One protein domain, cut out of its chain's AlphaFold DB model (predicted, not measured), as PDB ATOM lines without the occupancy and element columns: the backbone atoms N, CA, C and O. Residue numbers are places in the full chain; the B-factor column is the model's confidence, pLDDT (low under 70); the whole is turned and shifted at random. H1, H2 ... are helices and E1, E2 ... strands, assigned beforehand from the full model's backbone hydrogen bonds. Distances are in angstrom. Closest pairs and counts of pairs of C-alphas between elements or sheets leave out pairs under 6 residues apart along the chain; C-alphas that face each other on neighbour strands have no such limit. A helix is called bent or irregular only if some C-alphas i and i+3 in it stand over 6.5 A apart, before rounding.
ATOM      1  N   PRO A  58     -39.352 -26.653  10.840       96.31
ATOM      2  CA  PRO A  58     -39.760 -27.980  10.394       96.31
ATOM      3  C   PRO A  58     -39.591 -29.047  11.473       96.31
ATOM      4  O   PRO A  58     -38.581 -29.082  12.177       96.31
ATOM      5  N   LYS A  59     -40.570 -29.944  11.592       95.25
ATOM      6  CA  LYS A  59     -40.509 -31.091  12.504       95.25
ATOM      7  C   LYS A  59     -40.682 -32.378  11.722       95.25
ATOM      8  O   LYS A  59     -41.561 -32.467  10.863       95.25
ATOM      9  N   PHE A  60     -39.881 -33.371  12.084       95.12
ATOM     10  CA  PHE A  60     -39.894 -34.702  11.499       95.12
ATOM     11  C   PHE A  60     -40.235 -35.738  12.570       95.12
ATOM     12  O   PHE A  60     -39.901 -35.561  13.744       95.12
ATOM     13  N   ASP A  61     -40.934 -36.799  12.182       94.94
ATOM     14  CA  ASP A  61     -41.181 -37.932  13.067       94.94
ATOM     15  C   ASP A  61     -39.961 -38.871  13.161       94.94
ATOM     16  O   ASP A  61     -38.919 -38.665  12.539       94.94
ATOM     17  N   ARG A  62     -40.098 -39.958  13.931       94.50
ATOM     18  CA  ARG A  62     -39.043 -40.979  14.089       94.50
ATOM     19  C   ARG A  62     -38.687 -41.708  12.786       94.50
ATOM     20  O   ARG A  62     -37.661 -42.374  12.741       94.50
ATOM     21  N   LYS A  63     -39.535 -41.622  11.756       94.94
ATOM     22  CA  LYS A  63     -39.319 -42.197  10.420       94.94
ATOM     23  C   LYS A  63     -38.757 -41.161   9.440       94.94
ATOM     24  O   LYS A  63     -38.715 -41.429   8.242       94.94
ATOM     25  N   ASN A  64     -38.334 -39.999   9.942       92.75
ATOM     26  CA  ASN A  64     -37.844 -38.871   9.161       92.75
ATOM     27  C   ASN A  64     -38.884 -38.308   8.168       92.75
ATOM     28  O   ASN A  64     -38.527 -37.748   7.133       92.75
ATOM     29  N   GLN A  65     -40.181 -38.458   8.461       94.31
ATOM     30  CA  GLN A  65     -41.264 -37.872   7.671       94.31
ATOM     31  C   GLN A  65     -41.637 -36.496   8.216       94.31
ATOM     32  O   GLN A  65     -41.750 -36.310   9.428       94.31
ATOM     33  N   LEU A  66     -41.845 -35.528   7.322       93.12
ATOM     34  CA  LEU A  66     -42.224 -34.166   7.693       93.12
ATOM     35  C   LEU A  66     -43.630 -34.154   8.314       93.12
ATOM     36  O   LEU A  66     -44.616 -34.419   7.630       93.12
ATOM     37  N   VAL A  67     -43.726 -33.800   9.596       94.12
ATOM     38  CA  VAL A  67     -45.003 -33.673  10.324       94.12
ATOM     39  C   VAL A  67     -45.471 -32.228  10.450       94.12
ATOM     40  O   VAL A  67     -46.659 -31.963  10.616       94.12
ATOM     41  N   TYR A  68     -44.544 -31.277  10.373       93.88
ATOM     42  CA  TYR A  68     -44.852 -29.856  10.381       93.88
ATOM     43  C   TYR A  68     -43.837 -29.116   9.527       93.88
ATOM     44  O   TYR A  68     -42.640 -29.273   9.734       93.88
ATOM     45  N   GLY A  69     -44.314 -28.304   8.587       94.50
ATOM     46  CA  GLY A  69     -43.463 -27.603   7.626       94.50
ATOM     47  C   GLY A  69     -42.788 -26.338   8.151       94.50
ATOM     48  O   GLY A  69     -42.143 -25.673   7.362       94.50
ATOM     49  N   GLY A  70     -42.950 -25.975   9.427       96.38
ATOM     50  CA  GLY A  70     -42.462 -24.705   9.981       96.38
ATOM     51  C   GLY A  70     -43.436 -23.537   9.776       96.38
ATOM     52  O   GLY A  70     -44.222 -23.575   8.833       96.38
ATOM     53  N   SER A  71     -43.429 -22.540  10.665       96.94
ATOM     54  CA  SER A  71     -44.333 -21.375  10.641       96.94
ATOM     55  C   SER A  71     -43.912 -20.315   9.622       96.94
ATOM     56  O   SER A  71     -42.736 -20.244   9.252       96.94
ATOM     57  N   SER A  72     -44.835 -19.437   9.211       96.88
ATOM     58  CA  SER A  72     -44.467 -18.275   8.384       96.88
ATOM     59  C   SER A  72     -43.448 -17.388   9.109       96.88
ATOM     60  O   SER A  72     -42.464 -16.969   8.504       96.88
ATOM     61  N   ALA A  73     -43.618 -17.178  10.422       97.06
ATOM     62  CA  ALA A  73     -42.664 -16.440  11.250       97.06
ATOM     63  C   ALA A  73     -41.247 -17.025  11.209       97.06
ATOM     64  O   ALA A  73     -40.283 -16.280  11.027       97.06
ATOM     65  N   TYR A  74     -41.113 -18.346  11.349       97.94
ATOM     66  CA  TYR A  74     -39.825 -19.034  11.290       97.94
ATOM     67  C   TYR A  74     -39.151 -18.799   9.937       97.94
ATOM     68  O   TYR A  74     -38.041 -18.270   9.879       97.94
ATOM     69  N   TRP A  75     -39.838 -19.122   8.837       98.38
ATOM     70  CA  TRP A  75     -39.244 -19.039   7.505       98.38
ATOM     71  C   TRP A  75     -38.885 -17.614   7.099       98.38
ATOM     72  O   TRP A  75     -37.785 -17.391   6.596       98.38
ATOM     73  N   MET A  76     -39.748 -16.636   7.382       98.19
ATOM     74  CA  MET A  76     -39.445 -15.236   7.086       98.19
ATOM     75  C   MET A  76     -38.305 -14.698   7.969       98.19
ATOM     76  O   MET A  76     -37.492 -13.897   7.512       98.19
ATOM     77  N   THR A  77     -38.165 -15.177   9.209       97.62
ATOM     78  CA  THR A  77     -37.031 -14.821  10.085       97.62
ATOM     79  C   THR A  77     -35.711 -15.425   9.594       97.62
ATOM     80  O   THR A  77     -34.659 -14.775   9.648       97.62
ATOM     81  N   MET A  78     -35.748 -16.650   9.069       98.00
ATOM     82  CA  MET A  78     -34.588 -17.266   8.424       98.00
ATOM     83  C   MET A  78     -34.223 -16.521   7.133       98.00
ATOM     84  O   MET A  78     -33.057 -16.189   6.927       98.00
ATOM     85  N   LEU A  79     -35.219 -16.135   6.333       97.56
ATOM     86  CA  LEU A  79     -35.027 -15.321   5.135       97.56
ATOM     87  C   LEU A  79     -34.429 -13.940   5.461       97.56
ATOM     88  O   LEU A  79     -33.474 -13.523   4.811       97.56
ATOM     89  N   LYS A  80     -34.893 -13.269   6.525       97.75
ATOM     90  CA  LYS A  80     -34.284 -12.034   7.063       97.75
ATOM     91  C   LYS A  80     -32.808 -12.220   7.400       97.75
ATOM     92  O   LYS A  80     -32.003 -11.316   7.179       97.75
ATOM     93  N   SER A  81     -32.456 -13.368   7.978       96.88
ATOM     94  CA  SER A  81     -31.077 -13.654   8.375       96.88
ATOM     95  C   SER A  81     -30.151 -13.679   7.161       96.88
ATOM     96  O   SER A  81     -29.094 -13.058   7.217       96.88
ATOM     97  N   VAL A  82     -30.596 -14.272   6.051       95.38
ATOM     98  CA  VAL A  82     -29.840 -14.306   4.792       95.38
ATOM     99  C   VAL A  82     -29.876 -12.957   4.073       95.38
ATOM    100  O   VAL A  82     -28.826 -12.384   3.811       95.38
ATOM    101  N   LEU A  83     -31.066 -12.415   3.798       95.50
ATOM    102  CA  LEU A  83     -31.241 -11.256   2.913       95.50
ATOM    103  C   LEU A  83     -30.826  -9.919   3.536       95.50
ATOM    104  O   LEU A  83     -30.362  -9.031   2.828       95.50
ATOM    105  N   ILE A  84     -31.028  -9.744   4.844       95.19
ATOM    106  CA  ILE A  84     -30.825  -8.450   5.516       95.19
ATOM    107  C   ILE A  84     -29.604  -8.480   6.428       95.19
ATOM    108  O   ILE A  84     -28.873  -7.496   6.520       95.19
ATOM    109  N   LYS A  85     -29.385  -9.594   7.136       93.81
ATOM    110  CA  LYS A  85     -28.298  -9.703   8.121       93.81
ATOM    111  C   LYS A  85     -27.026 -10.340   7.559       93.81
ATOM    112  O   LYS A  85     -26.049 -10.391   8.300       93.81
ATOM    113  N   ASN A  86     -27.036 -10.821   6.309       91.81
ATOM    114  CA  ASN A  86     -25.928 -11.555   5.685       91.81
ATOM    115  C   ASN A  86     -25.389 -12.684   6.582       91.81
ATOM    116  O   ASN A  86     -24.182 -12.851   6.745       91.81
ATOM    117  N   LYS A  87     -26.296 -13.423   7.230       94.12
ATOM    118  CA  LYS A  87     -25.973 -14.558   8.096       94.12
ATOM    119  C   LYS A  87     -26.236 -15.864   7.370       94.12
ATOM    120  O   LYS A  87     -27.308 -16.049   6.797       94.12
ATOM    121  N   GLU A  88     -25.285 -16.781   7.478       91.12
ATOM    122  CA  GLU A  88     -25.466 -18.151   7.018       91.12
ATOM    123  C   GLU A  88     -26.505 -18.888   7.862       91.12
ATOM    124  O   GLU A  88     -26.624 -18.697   9.078       91.12
ATOM    125  N   VAL A  89     -27.265 -19.743   7.187       94.19
ATOM    126  CA  VAL A  89     -28.277 -20.615   7.775       94.19
ATOM    127  C   VAL A  89     -28.221 -21.980   7.094       94.19
ATOM    128  O   VAL A  89     -27.717 -22.103   5.983       94.19
ATOM    129  N   ASN A  90     -28.792 -23.004   7.728       94.06
ATOM    130  CA  ASN A  90     -28.765 -24.388   7.228       94.06
ATOM    131  C   ASN A  90     -29.773 -24.662   6.092       94.06
ATOM    132  O   ASN A  90     -30.286 -25.774   5.984       94.06
ATOM    133  N   TYR A  91     -30.093 -23.650   5.289       96.50
ATOM    134  CA  TYR A  91     -31.043 -23.726   4.184       96.50
ATOM    135  C   TYR A  91     -30.526 -22.907   3.009       96.50
ATOM    136  O   TYR A  91     -30.024 -21.794   3.182       96.50
ATOM    137  N   THR A  92     -30.704 -23.433   1.808       96.69
ATOM    138  CA  THR A  92     -30.545 -22.665   0.575       96.69
ATOM    139  C   THR A  92     -31.632 -21.594   0.463       96.69
ATOM    140  O   THR A  92     -32.701 -21.694   1.067       96.69
ATOM    141  N   TYR A  93     -31.389 -20.569  -0.357       96.25
ATOM    142  CA  TYR A  93     -32.393 -19.539  -0.635       96.25
ATOM    143  C   TYR A  93     -33.705 -20.139  -1.170       96.25
ATOM    144  O   TYR A  93     -34.781 -19.784  -0.695       96.25
ATOM    145  N   GLU A  94     -33.626 -21.114  -2.080       97.75
ATOM    146  CA  GLU A  94     -34.807 -21.792  -2.619       97.75
ATOM    147  C   GLU A  94     -35.591 -22.553  -1.538       97.75
ATOM    148  O   GLU A  94     -36.820 -22.484  -1.508       97.75
ATOM    149  N   GLU A  95     -34.910 -23.230  -0.607       98.00
ATOM    150  CA  GLU A  95     -35.567 -23.906   0.518       98.00
ATOM    151  C   GLU A  95     -36.265 -22.920   1.458       98.00
ATOM    152  O   GLU A  95     -37.375 -23.199   1.914       98.00
ATOM    153  N   LEU A  96     -35.660 -21.753   1.707       98.25
ATOM    154  CA  LEU A  96     -36.274 -20.689   2.505       98.25
ATOM    155  C   LEU A  96     -37.542 -20.148   1.838       98.25
ATOM    156  O   LEU A  96     -38.580 -20.038   2.494       98.25
ATOM    157  N   ILE A  97     -37.483 -19.853   0.534       98.56
ATOM    158  CA  ILE A  97     -38.645 -19.394  -0.236       98.56
ATOM    159  C   ILE A  97     -39.731 -20.468  -0.267       98.56
ATOM    160  O   ILE A  97     -40.899 -20.168  -0.021       98.56
ATOM    161  N   LYS A  98     -39.367 -21.731  -0.506       98.44
ATOM    162  CA  LYS A  98     -40.309 -22.854  -0.484       98.44
ATOM    163  C   LYS A  98     -41.004 -22.983   0.866       98.44
ATOM    164  O   LYS A  98     -42.232 -23.067   0.904       98.44
ATOM    165  N   GLY A  99     -40.244 -22.955   1.958       98.25
ATOM    166  CA  GLY A  99     -40.782 -23.005   3.313       98.25
ATOM    167  C   GLY A  99     -41.748 -21.854   3.597       98.25
ATOM    168  O   GLY A  99     -42.866 -22.083   4.062       98.25
ATOM    169  N   ALA A 100     -41.364 -20.627   3.232       98.44
ATOM    170  CA  ALA A 100     -42.206 -19.442   3.377       98.44
ATOM    171  C   ALA A 100     -43.506 -19.547   2.561       98.44
ATOM    172  O   ALA A 100     -44.588 -19.291   3.091       98.44
ATOM    173  N   VAL A 101     -43.430 -19.976   1.297       98.50
ATOM    174  CA  VAL A 101     -44.601 -20.154   0.425       98.50
ATOM    175  C   VAL A 101     -45.559 -21.205   0.986       98.50
ATOM    176  O   VAL A 101     -46.766 -20.968   1.068       98.50
ATOM    177  N   GLU A 102     -45.039 -22.361   1.399       97.50
ATOM    178  CA  GLU A 102     -45.848 -23.442   1.965       97.50
ATOM    179  C   GLU A 102     -46.501 -23.051   3.293       97.50
ATOM    180  O   GLU A 102     -47.654 -23.421   3.542       97.50
ATOM    181  N   ALA A 103     -45.785 -22.308   4.143       97.25
ATOM    182  CA  ALA A 103     -46.305 -21.837   5.418       97.25
ATOM    183  C   ALA A 103     -47.407 -20.788   5.237       97.25
ATOM    184  O   ALA A 103     -48.492 -20.967   5.793       97.25
ATOM    185  N   VAL A 104     -47.186 -19.777   4.387       97.31
ATOM    186  CA  VAL A 104     -48.186 -18.736   4.104       97.31
ATOM    187  C   VAL A 104     -49.446 -19.347   3.493       97.31
ATOM    188  O   VAL A 104     -50.547 -19.035   3.948       97.31
ATOM    189  N   ASP A 105     -49.311 -20.252   2.516       96.19
ATOM    190  CA  ASP A 105     -50.461 -20.916   1.886       96.19
ATOM    191  C   ASP A 105     -51.282 -21.716   2.902       96.19
ATOM    192  O   ASP A 105     -52.513 -21.636   2.915       96.19
ATOM    193  N   ARG A 106     -50.603 -22.468   3.776       94.44
ATOM    194  CA  ARG A 106     -51.243 -23.290   4.806       94.44
ATOM    195  C   ARG A 106     -51.939 -22.441   5.865       94.44
ATOM    196  O   ARG A 106     -53.087 -22.714   6.192       94.44
ATOM    197  N   GLU A 107     -51.252 -21.444   6.411       93.38
ATOM    198  CA  GLU A 107     -51.743 -20.639   7.539       93.38
ATOM    199  C   GLU A 107     -52.871 -19.694   7.129       93.38
ATOM    200  O   GLU A 107     -53.766 -19.424   7.922       93.38
ATOM    201  N   ASN A 108     -52.880 -19.264   5.867       91.00
ATOM    202  CA  ASN A 108     -53.900 -18.366   5.333       91.00
ATOM    203  C   ASN A 108     -54.930 -19.073   4.444       91.00
ATOM    204  O   ASN A 108     -55.772 -18.410   3.840       91.00
ATOM    205  N   SER A 109     -54.859 -20.404   4.334       88.69
ATOM    206  CA  SER A 109     -55.769 -21.227   3.525       88.69
ATOM    207  C   SER A 109     -55.964 -20.691   2.100       88.69
ATOM    208  O   SER A 109     -57.081 -20.611   1.594       88.69
ATOM    209  N   THR A 110     -54.878 -20.296   1.428       88.81
ATOM    210  CA  THR A 110     -54.996 -19.702   0.082       88.81
ATOM    211  C   THR A 110     -55.306 -20.737  -0.999       88.81
ATOM    212  O   THR A 110     -55.762 -20.385  -2.088       88.81
ATOM    213  N   HIS A 111     -55.109 -22.022  -0.682       90.19
ATOM    214  CA  HIS A 111     -55.302 -23.162  -1.575       90.19
ATOM    215  C   HIS A 111     -54.468 -23.053  -2.855       90.19
ATOM    216  O   HIS A 111     -54.922 -23.430  -3.941       90.19
ATOM    217  N   LEU A 112     -53.235 -22.564  -2.708       90.44
ATOM    218  CA  LEU A 112     -52.312 -22.272  -3.799       90.44
ATOM    219  C   LEU A 112     -52.094 -23.479  -4.710       90.44
ATOM    220  O   LEU A 112     -52.007 -23.347  -5.921       90.44
ATOM    221  N   ASN A 113     -52.047 -24.675  -4.121       91.56
ATOM    222  CA  ASN A 113     -51.781 -25.912  -4.847       91.56
ATOM    223  C   ASN A 113     -53.042 -26.655  -5.321       91.56
ATOM    224  O   ASN A 113     -52.960 -27.832  -5.674       91.56
ATOM    225  N   ALA A 114     -54.215 -26.013  -5.326       90.31
ATOM    226  CA  ALA A 114     -55.454 -26.631  -5.812       90.31
ATOM    227  C   ALA A 114     -55.399 -27.006  -7.307       90.31
ATOM    228  O   ALA A 114     -56.144 -27.879  -7.754       90.31
ATOM    229  N   ASP A 115     -54.512 -26.366  -8.069       91.06
ATOM    230  CA  ASP A 115     -54.225 -26.650  -9.479       91.06
ATOM    231  C   ASP A 115     -53.028 -27.609  -9.681       91.06
ATOM    232  O   ASP A 115     -52.646 -27.896 -10.814       91.06
ATOM    233  N   LYS A 116     -52.470 -28.137  -8.580       91.81
ATOM    234  CA  LYS A 116     -51.328 -29.067  -8.496       91.81
ATOM    235  C   LYS A 116     -49.959 -28.503  -8.901       91.81
ATOM    236  O   LYS A 116     -48.990 -29.257  -8.845       91.81
ATOM    237  N   CYS A 117     -49.858 -27.232  -9.287       94.38
ATOM    238  CA  CYS A 117     -48.591 -26.617  -9.712       94.38
ATOM    239  C   CYS A 117     -48.273 -25.289  -9.011       94.38
ATOM    240  O   CYS A 117     -47.116 -24.868  -9.018       94.38
ATOM    241  N   GLY A 118     -49.261 -24.644  -8.381       94.31
ATOM    242  CA  GLY A 118     -49.148 -23.273  -7.896       94.31
ATOM    243  C   GLY A 118     -48.003 -23.044  -6.914       94.31
ATOM    244  O   GLY A 118     -47.285 -22.059  -7.061       94.31
ATOM    245  N   ARG A 119     -47.754 -23.964  -5.969       95.88
ATOM    246  CA  ARG A 119     -46.614 -23.832  -5.036       95.88
ATOM    247  C   ARG A 119     -45.278 -23.848  -5.774       95.88
ATOM    248  O   ARG A 119     -44.480 -22.937  -5.599       95.88
ATOM    249  N   THR A 120     -45.054 -24.856  -6.616       96.94
ATOM    250  CA  THR A 120     -43.801 -25.011  -7.368       96.94
ATOM    251  C   THR A 120     -43.556 -23.828  -8.297       96.94
ATOM    252  O   THR A 120     -42.450 -23.298  -8.342       96.94
ATOM    253  N   GLU A 121     -44.584 -23.375  -9.017       97.62
ATOM    254  CA  GLU A 121     -44.443 -22.228  -9.909       97.62
ATOM    255  C   GLU A 121     -44.138 -20.937  -9.161       97.62
ATOM    256  O   GLU A 121     -43.287 -20.175  -9.608       97.62
ATOM    257  N   ILE A 122     -44.804 -20.687  -8.038       97.88
ATOM    258  CA  ILE A 122     -44.609 -19.453  -7.279       97.88
ATOM    259  C   ILE A 122     -43.243 -19.418  -6.606       97.88
ATOM    260  O   ILE A 122     -42.591 -18.378  -6.652       97.88
ATOM    261  N   VAL A 123     -42.766 -20.546  -6.070       98.56
ATOM    262  CA  VAL A 123     -41.382 -20.659  -5.589       98.56
ATOM    263  C   VAL A 123     -40.412 -20.298  -6.709       98.56
ATOM    264  O   VAL A 123     -39.588 -19.409  -6.529       98.56
ATOM    265  N   ARG A 124     -40.567 -20.895  -7.900       98.44
ATOM    266  CA  ARG A 124     -39.711 -20.591  -9.056       98.44
ATOM    267  C   ARG A 124     -39.746 -19.108  -9.436       98.44
ATOM    268  O   ARG A 124     -38.708 -18.550  -9.766       98.44
ATOM    269  N   ARG A 125     -40.926 -18.483  -9.421       98.31
ATOM    270  CA  ARG A 125     -41.100 -17.060  -9.756       98.31
ATOM    271  C   ARG A 125     -40.409 -16.150  -8.745       98.31
ATOM    272  O   ARG A 125     -39.717 -15.236  -9.161       98.31
ATOM    273  N   ILE A 126     -40.542 -16.422  -7.446       98.50
ATOM    274  CA  ILE A 126     -39.874 -15.636  -6.396       98.50
ATOM    275  C   ILE A 126     -38.355 -15.849  -6.445       98.50
ATOM    276  O   ILE A 126     -37.600 -14.889  -6.349       98.50
ATOM    277  N   CYS A 127     -37.897 -17.085  -6.660       98.38
ATOM    278  CA  CYS A 127     -36.472 -17.395  -6.792       98.38
ATOM    279  C   CYS A 127     -35.822 -16.818  -8.059       98.38
ATOM    280  O   CYS A 127     -34.600 -16.810  -8.144       98.38
ATOM    281  N   ALA A 128     -36.609 -16.372  -9.044       98.19
ATOM    282  CA  ALA A 128     -36.091 -15.724 -10.248       98.19
ATOM    283  C   ALA A 128     -35.695 -14.256 -10.021       98.19
ATOM    284  O   ALA A 128     -35.025 -13.689 -10.879       98.19
ATOM    285  N   PHE A 129     -36.106 -13.651  -8.903       98.00
ATOM    286  CA  PHE A 129     -35.624 -12.336  -8.490       98.00
ATOM    287  C   PHE A 129     -34.241 -12.469  -7.860       98.00
ATOM    288  O   PHE A 129     -34.035 -13.301  -6.968       98.00
ATOM    289  N   ASP A 130     -33.329 -11.584  -8.251       95.88
ATOM    290  CA  ASP A 130     -32.090 -11.390  -7.507       95.88
ATOM    291  C   ASP A 130     -32.409 -10.907  -6.085       95.88
ATOM    292  O   ASP A 130     -33.370 -10.165  -5.859       95.88
ATOM    293  N   CYS A 131     -31.584 -11.283  -5.102       95.50
ATOM    294  CA  CYS A 131     -31.816 -10.928  -3.697       95.50
ATOM    295  C   CYS A 131     -31.999  -9.414  -3.486       95.50
ATOM    296  O   CYS A 131     -32.861  -9.001  -2.711       95.50
ATOM    297  N   SER A 132     -31.212  -8.584  -4.177       96.50
ATOM    298  CA  SER A 132     -31.326  -7.123  -4.119       96.50
ATOM    299  C   SER A 132     -32.636  -6.615  -4.719       96.50
ATOM    300  O   SER A 132     -33.255  -5.722  -4.145       96.50
ATOM    301  N   GLU A 133     -33.082  -7.196  -5.833       97.94
ATOM    302  CA  GLU A 133     -34.338  -6.823  -6.487       97.94
ATOM    303  C   GLU A 133     -35.549  -7.232  -5.644       97.94
ATOM    304  O   GLU A 133     -36.484  -6.445  -5.489       97.94
ATOM    305  N   LEU A 134     -35.520  -8.420  -5.026       98.44
ATOM    306  CA  LEU A 134     -36.576  -8.837  -4.105       98.44
ATOM    307  C   LEU A 134     -36.678  -7.874  -2.912       98.44
ATOM    308  O   LEU A 134     -37.780  -7.475  -2.536       98.44
ATOM    309  N   ILE A 135     -35.543  -7.476  -2.324       98.31
ATOM    310  CA  ILE A 135     -35.515  -6.495  -1.229       98.31
ATOM    311  C   ILE A 135     -36.081  -5.147  -1.691       98.31
ATOM    312  O   ILE A 135     -36.871  -4.556  -0.954       98.31
ATOM    313  N   GLU A 136     -35.713  -4.677  -2.885       98.38
ATOM    314  CA  GLU A 136     -36.222  -3.420  -3.444       98.38
ATOM    315  C   GLU A 136     -37.736  -3.476  -3.648       98.38
ATOM    316  O   GLU A 136     -38.451  -2.615  -3.137       98.38
ATOM    317  N   CYS A 137     -38.251  -4.543  -4.265       98.56
ATOM    318  CA  CYS A 137     -39.690  -4.757  -4.399       98.56
ATOM    319  C   CYS A 137     -40.397  -4.723  -3.036       98.56
ATOM    320  O   CYS A 137     -41.471  -4.139  -2.893       98.56
ATOM    321  N   LEU A 138     -39.817  -5.339  -2.002       98.50
ATOM    322  CA  LEU A 138     -40.427  -5.363  -0.671       98.50
ATOM    323  C   LEU A 138     -40.375  -3.990   0.036       98.50
ATOM    324  O   LEU A 138     -41.303  -3.629   0.767       98.50
ATOM    325  N   ARG A 139     -39.319  -3.195  -0.175       98.31
ATOM    326  CA  ARG A 139     -39.198  -1.825   0.367       98.31
ATOM    327  C   ARG A 139     -40.042  -0.806  -0.386       98.31
ATOM    328  O   ARG A 139     -40.504   0.159   0.221       98.31
ATOM    329  N   ASN A 140     -40.267  -1.039  -1.671       98.00
ATOM    330  CA  ASN A 140     -40.996  -0.156  -2.558       98.00
ATOM    331  C   ASN A 140     -42.058  -0.955  -3.329       98.00
ATOM    332  O   ASN A 140     -41.789  -1.440  -4.426       98.00
ATOM    333  N   PRO A 141     -43.285  -1.082  -2.788       96.75
ATOM    334  CA  PRO A 141     -44.366  -1.797  -3.464       96.75
ATOM    335  C   PRO A 141     -44.660  -1.287  -4.878       96.75
ATOM    336  O   PRO A 141     -45.068  -2.061  -5.730       96.75
ATOM    337  N   GLU A 142     -44.428  -0.001  -5.148       96.81
ATOM    338  CA  GLU A 142     -44.663   0.614  -6.460       96.81
ATOM    339  C   GLU A 142     -43.541   0.327  -7.474       96.81
ATOM    340  O   GLU A 142     -43.654   0.729  -8.635       96.81
ATOM    341  N   TYR A 143     -42.464  -0.358  -7.067       97.69
ATOM    342  CA  TYR A 143     -41.346  -0.709  -7.940       97.69
ATOM    343  C   TYR A 143     -41.834  -1.462  -9.183       97.69
ATOM    344  O   TYR A 143     -42.493  -2.502  -9.077       97.69
ATOM    345  N   GLU A 144     -41.517  -0.903 -10.358       96.56
ATOM    346  CA  GLU A 144     -41.948  -1.403 -11.672       96.56
ATOM    347  C   GLU A 144     -43.448  -1.771 -11.715       96.56
ATOM    348  O   GLU A 144     -43.834  -2.805 -12.254       96.56
ATOM    349  N   ASP A 145     -44.288  -0.916 -11.121       95.38
ATOM    350  CA  ASP A 145     -45.744  -1.085 -11.052       95.38
ATOM    351  C   ASP A 145     -46.164  -2.412 -10.398       95.38
ATOM    352  O   ASP A 145     -46.769  -3.282 -11.020       95.38
ATOM    353  N   MET A 146     -45.839  -2.578  -9.109       97.00
ATOM    354  CA  MET A 146     -46.197  -3.763  -8.310       97.00
ATOM    355  C   MET A 146     -45.582  -5.072  -8.830       97.00
ATOM    356  O   MET A 146     -46.185  -6.141  -8.681       97.00
ATOM    357  N   LYS A 147     -44.370  -5.014  -9.403       98.25
ATOM    358  CA  LYS A 147     -43.698  -6.141 -10.076       98.25
ATOM    359  C   LYS A 147     -43.777  -7.461  -9.313       98.25
ATOM    360  O   LYS A 147     -44.192  -8.471  -9.876       98.25
ATOM    361  N   LEU A 148     -43.426  -7.458  -8.024       98.50
ATOM    362  CA  LEU A 148     -43.424  -8.671  -7.200       98.50
ATOM    363  C   LEU A 148     -44.823  -9.280  -7.054       98.50
ATOM    364  O   LEU A 148     -45.001 -10.488  -7.229       98.50
ATOM    365  N   VAL A 149     -45.832  -8.453  -6.767       98.44
ATOM    366  CA  VAL A 149     -47.217  -8.923  -6.627       98.44
ATOM    367  C   VAL A 149     -47.722  -9.462  -7.955       98.44
ATOM    368  O   VAL A 149     -48.299 -10.550  -7.980       98.44
ATOM    369  N   HIS A 150     -47.480  -8.743  -9.052       98.00
ATOM    370  CA  HIS A 150     -47.884  -9.168 -10.384       98.00
ATOM    371  C   HIS A 150     -47.234 -10.493 -10.775       98.00
ATOM    372  O   HIS A 150     -47.953 -11.415 -11.164       98.00
ATOM    373  N   GLU A 151     -45.922 -10.645 -10.594       98.25
ATOM    374  CA  GLU A 151     -45.215 -11.870 -10.966       98.25
ATOM    375  C   GLU A 151     -45.709 -13.078 -10.153       98.25
ATOM    376  O   GLU A 151     -46.044 -14.119 -10.725       98.25
ATOM    377  N   ILE A 152     -45.888 -12.936  -8.833       98.19
ATOM    378  CA  ILE A 152     -46.460 -14.011  -8.005       98.19
ATOM    379  C   ILE A 152     -47.911 -14.318  -8.421       98.19
ATOM    380  O   ILE A 152     -48.303 -15.486  -8.499       98.19
ATOM    381  N   ALA A 153     -48.713 -13.292  -8.714       97.19
ATOM    382  CA  ALA A 153     -50.140 -13.430  -9.000       97.19
ATOM    383  C   ALA A 153     -50.467 -13.935 -10.414       97.19
ATOM    384  O   ALA A 153     -51.622 -14.319 -10.638       97.19
ATOM    385  N   ARG A 154     -49.493 -13.960 -11.341       95.94
ATOM    386  CA  ARG A 154     -49.666 -14.455 -12.718       95.94
ATOM    387  C   ARG A 154     -50.404 -15.790 -12.758       95.94
ATOM    388  O   ARG A 154     -50.213 -16.657 -11.900       95.94
ATOM    389  N   VAL A 155     -51.204 -15.972 -13.805       96.00
ATOM    390  CA  VAL A 155     -51.931 -17.221 -14.055       96.00
ATOM    391  C   VAL A 155     -50.950 -18.401 -14.064       96.00
ATOM    392  O   VAL A 155     -49.865 -18.312 -14.642       96.00
ATOM    393  N   THR A 156     -51.288 -19.481 -13.366       96.12
ATOM    394  CA  THR A 156     -50.493 -20.720 -13.336       96.12
ATOM    395  C   THR A 156     -50.589 -21.500 -14.647       96.12
ATOM    396  O   THR A 156     -51.549 -21.350 -15.400       96.12
ATOM    397  N   SER A 157     -49.606 -22.353 -14.946       95.69
ATOM    398  CA  SER A 157     -49.562 -23.113 -16.208       95.69
ATOM    399  C   SER A 157     -50.462 -24.358 -16.234       95.69
ATOM    400  O   SER A 157     -50.453 -25.120 -17.205       95.69
ATOM    401  N   ALA A 158     -51.259 -24.587 -15.185       93.81
ATOM    402  CA  ALA A 158     -52.133 -25.748 -15.081       93.81
ATOM    403  C   ALA A 158     -53.090 -25.864 -16.280       93.81
ATOM    404  O   ALA A 158     -53.851 -24.950 -16.590       93.81
ATOM    405  N   LYS A 159     -53.133 -27.048 -16.904       89.06
ATOM    406  CA  LYS A 159     -54.033 -27.328 -18.042       89.06
ATOM    407  C   LYS A 159     -55.518 -27.185 -17.692       89.06
ATOM    408  O   LYS A 159     -56.326 -26.877 -18.558       89.06
ATOM    409  N   PHE A 160     -55.880 -27.428 -16.434       87.50
ATOM    410  CA  PHE A 160     -57.249 -27.321 -15.940       87.50
ATOM    411  C   PHE A 160     -57.276 -26.449 -14.695       87.50
ATOM    412  O   PHE A 160     -56.507 -26.683 -13.767       87.50
ATOM    413  N   ARG A 161     -58.214 -25.493 -14.657       87.56
ATOM    414  CA  ARG A 161     -58.413 -24.574 -13.523       87.56
ATOM    415  C   ARG A 161     -57.144 -23.801 -13.147       87.56
ATOM    416  O   ARG A 161     -56.860 -23.664 -11.962       87.56
ATOM    417  N   ALA A 162     -56.411 -23.293 -14.141       92.06
ATOM    418  CA  ALA A 162     -55.358 -22.307 -13.917       92.06
ATOM    419  C   ALA A 162     -55.889 -21.130 -13.089       92.06
ATOM    420  O   ALA A 162     -57.043 -20.717 -13.249       92.06
ATOM    421  N   ARG A 163     -55.064 -20.609 -12.179       91.12
ATOM    422  CA  ARG A 163     -55.496 -19.622 -11.182       91.12
ATOM    423  C   ARG A 163     -54.582 -18.415 -11.181       91.12
ATOM    424  O   ARG A 163     -53.369 -18.548 -11.304       91.12
ATOM    425  N   THR A 164     -55.173 -17.247 -10.974       92.94
ATOM    426  CA  THR A 164     -54.456 -16.073 -10.472       92.94
ATOM    427  C   THR A 164     -54.354 -16.166  -8.956       92.94
ATOM    428  O   THR A 164     -55.335 -16.516  -8.294       92.94
ATOM    429  N   ASN A 165     -53.209 -15.793  -8.394       93.44
ATOM    430  CA  ASN A 165     -52.919 -15.993  -6.972       93.44
ATOM    431  C   ASN A 165     -52.742 -14.674  -6.207       93.44
ATOM    432  O   ASN A 165     -51.912 -14.583  -5.309       93.44
ATOM    433  N   LEU A 166     -53.543 -13.654  -6.534       96.25
ATOM    434  CA  LEU A 166     -53.401 -12.302  -5.976       96.25
ATOM    435  C   LEU A 166     -53.501 -12.245  -4.442       96.25
ATOM    436  O   LEU A 166     -52.686 -11.601  -3.784       96.25
ATOM    437  N   SER A 167     -54.464 -12.970  -3.861       95.94
ATOM    438  CA  SER A 167     -54.604 -13.083  -2.400       95.94
ATOM    439  C   SER A 167     -53.338 -13.657  -1.761       95.94
ATOM    440  O   SER A 167     -52.826 -13.088  -0.801       95.94
ATOM    441  N   PHE A 168     -52.773 -14.726  -2.335       97.75
ATOM    442  CA  PHE A 168     -51.511 -15.287  -1.857       97.75
ATOM    443  C   PHE A 168     -50.348 -14.301  -2.033       97.75
ATOM    444  O   PHE A 168     -49.605 -14.082  -1.084       97.75
ATOM    445  N   ALA A 169     -50.224 -13.671  -3.206       98.38
ATOM    446  CA  ALA A 169     -49.163 -12.712  -3.507       98.38
ATOM    447  C   ALA A 169     -49.103 -11.587  -2.466       98.38
ATOM    448  O   ALA A 169     -48.054 -11.345  -1.876       98.38
ATOM    449  N   SER A 170     -50.249 -10.968  -2.176       98.38
ATOM    450  CA  SER A 170     -50.343  -9.904  -1.173       98.38
ATOM    451  C   SER A 170     -49.959 -10.365   0.238       98.38
ATOM    452  O   SER A 170     -49.267  -9.641   0.946       98.38
ATOM    453  N   LYS A 171     -50.349 -11.584   0.637       98.06
ATOM    454  CA  LYS A 171     -50.041 -12.158   1.956       98.06
ATOM    455  C   LYS A 171     -48.564 -12.505   2.079       98.06
ATOM    456  O   LYS A 171     -47.952 -12.183   3.089       98.06
ATOM    457  N   PHE A 172     -47.980 -13.109   1.045       98.56
ATOM    458  CA  PHE A 172     -46.547 -13.376   1.003       98.56
ATOM    459  C   PHE A 172     -45.746 -12.078   1.150       98.56
ATOM    460  O   PHE A 172     -44.890 -12.002   2.027       98.56
ATOM    461  N   CYS A 173     -46.068 -11.045   0.362       98.75
ATOM    462  CA  CYS A 173     -45.384  -9.751   0.436       98.75
ATOM    463  C   CYS A 173     -45.574  -9.088   1.805       98.75
ATOM    464  O   CYS A 173     -44.611  -8.603   2.391       98.75
ATOM    465  N   HIS A 174     -46.796  -9.126   2.349       98.62
ATOM    466  CA  HIS A 174     -47.095  -8.614   3.682       98.62
ATOM    467  C   HIS A 174     -46.244  -9.290   4.763       98.62
ATOM    468  O   HIS A 174     -45.528  -8.603   5.484       98.62
ATOM    469  N   TYR A 175     -46.254 -10.626   4.850       98.31
ATOM    470  CA  TYR A 175     -45.474 -11.344   5.862       98.31
ATOM    471  C   TYR A 175     -43.964 -11.217   5.646       98.31
ATOM    472  O   TYR A 175     -43.216 -11.124   6.619       98.31
ATOM    473  N   ALA A 176     -43.501 -11.166   4.394       98.50
ATOM    474  CA  ALA A 176     -42.100 -10.897   4.101       98.50
ATOM    475  C   ALA A 176     -41.690  -9.529   4.667       98.50
ATOM    476  O   ALA A 176     -40.761  -9.464   5.470       98.50
ATOM    477  N   CYS A 177     -42.423  -8.456   4.359       98.50
ATOM    478  CA  CYS A 177     -42.173  -7.134   4.941       98.50
ATOM    479  C   CYS A 177     -42.253  -7.146   6.470       98.50
ATOM    480  O   CYS A 177     -41.336  -6.659   7.134       98.50
ATOM    481  N   PHE A 178     -43.303  -7.761   7.020       98.00
ATOM    482  CA  PHE A 178     -43.570  -7.797   8.453       98.00
ATOM    483  C   PHE A 178     -42.376  -8.327   9.259       98.00
ATOM    484  O   PHE A 178     -42.012  -7.749  10.283       98.00
ATOM    485  N   TYR A 179     -41.732  -9.399   8.790       98.06
ATOM    486  CA  TYR A 179     -40.611 -10.018   9.500       98.06
ATOM    487  C   TYR A 179     -39.244  -9.480   9.062       98.06
ATOM    488  O   TYR A 179     -38.404  -9.190   9.923       98.06
ATOM    489  N   LEU A 180     -38.992  -9.317   7.755       97.94
ATOM    490  CA  LEU A 180     -37.684  -8.870   7.249       97.94
ATOM    491  C   LEU A 180     -37.346  -7.465   7.743       97.94
ATOM    492  O   LEU A 180     -36.191  -7.194   8.081       97.94
TER     493      LEU A 180
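What this domain is: This is residues 58 to 180 of the 254 residues of an uncharacterized protein of Clostridium sp. L2-50 (UniProt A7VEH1). A flat body of crossed helices, with H7 packed on H1, H2, H5 and H6, has a small strand hairpin, E1 and E2, beyond H2 at one end of its longest axis. H1 and H2 fold back on each other side by side, H4 and H6 lie side by side, and H5 is set crosswise to H6 and H7. The printed part has 123 residues, with two named strands and then seven named helices in the order E1 E2 H1 H2 H3 H4 H5 H6 H7; the sheet is antiparallel, and the class is mostly helix. It is compact, with a radius of gyration of the C-alphas of 14.3 A and spans of 46 by 39 by 21 A.

How they stand to each other: E1, residues 58 to 60, and E2, residues 66 to 69, form an antiparallel hairpin at 174 degrees, with N 59 and O 68 at 2.9 A, within hydrogen-bond range. H1, residues 72 to 83, and H2, residues 93 to 107, make a helical hairpin: they touch at a shallow tilt of 23 degrees, opposite ways, the C-alphas of Ser 72 and Ala 103 being closest at 5.0 A. H3, residues 112 to 115, is irregular, with its end C-alphas 7.4 A apart. H4, residues 118 to 127, touches H2 at a steep tilt of 41 degrees, closest at C-alphas 98 and 123, 5.7 A. H3 and H4 only just touch, with 3 pairs of C-alphas within 8 A, and only at the corner. H5, residues 131 to 139, touches H6, residues 147 to 153, about perpendicular at 89 degrees, closest at C-alphas 137 and 148, 6.1 A. H6 touches H4 at a shallow tilt of 16 degrees, opposite ways, closest at C-alphas 122 and 152, 5.8 A. H7, residues 166 to 180, is the hub; it touches H6 at a steep tilt of 52 degrees, closest at C-alphas 153 and 166, 4.6 A. With residues 175 to 180 alone it touches H1, closest at C-alphas 80 and 180, 4.6 A. H4 and H7 are apart. Every O i to N i+4 pair is within hydrogen-bond range in H1, H2, H4, H5, H6 and H7; H3 is too short for one, and its one O i to N i+3 pair is not within range.

Where its parts are: E1 begins at C-alpha 58, (-39.760, -27.980, 10.394). H1 is 15.9 A long, H2 21.0 A, H4 14.0 A and H5 12.4 A. H7, 20.8 A, ends at C-alpha 180, (-37.684, -8.870, 7.249).

The domain as a whole: The C-alphas farthest apart are those of Arg 62 and Asp 145, 47.6 A. The printed part has no cut; the link H6 to H7, residues 154 to 165, is long. Mean pLDDT of the printed part is 96.0, and no printed residue is under 70.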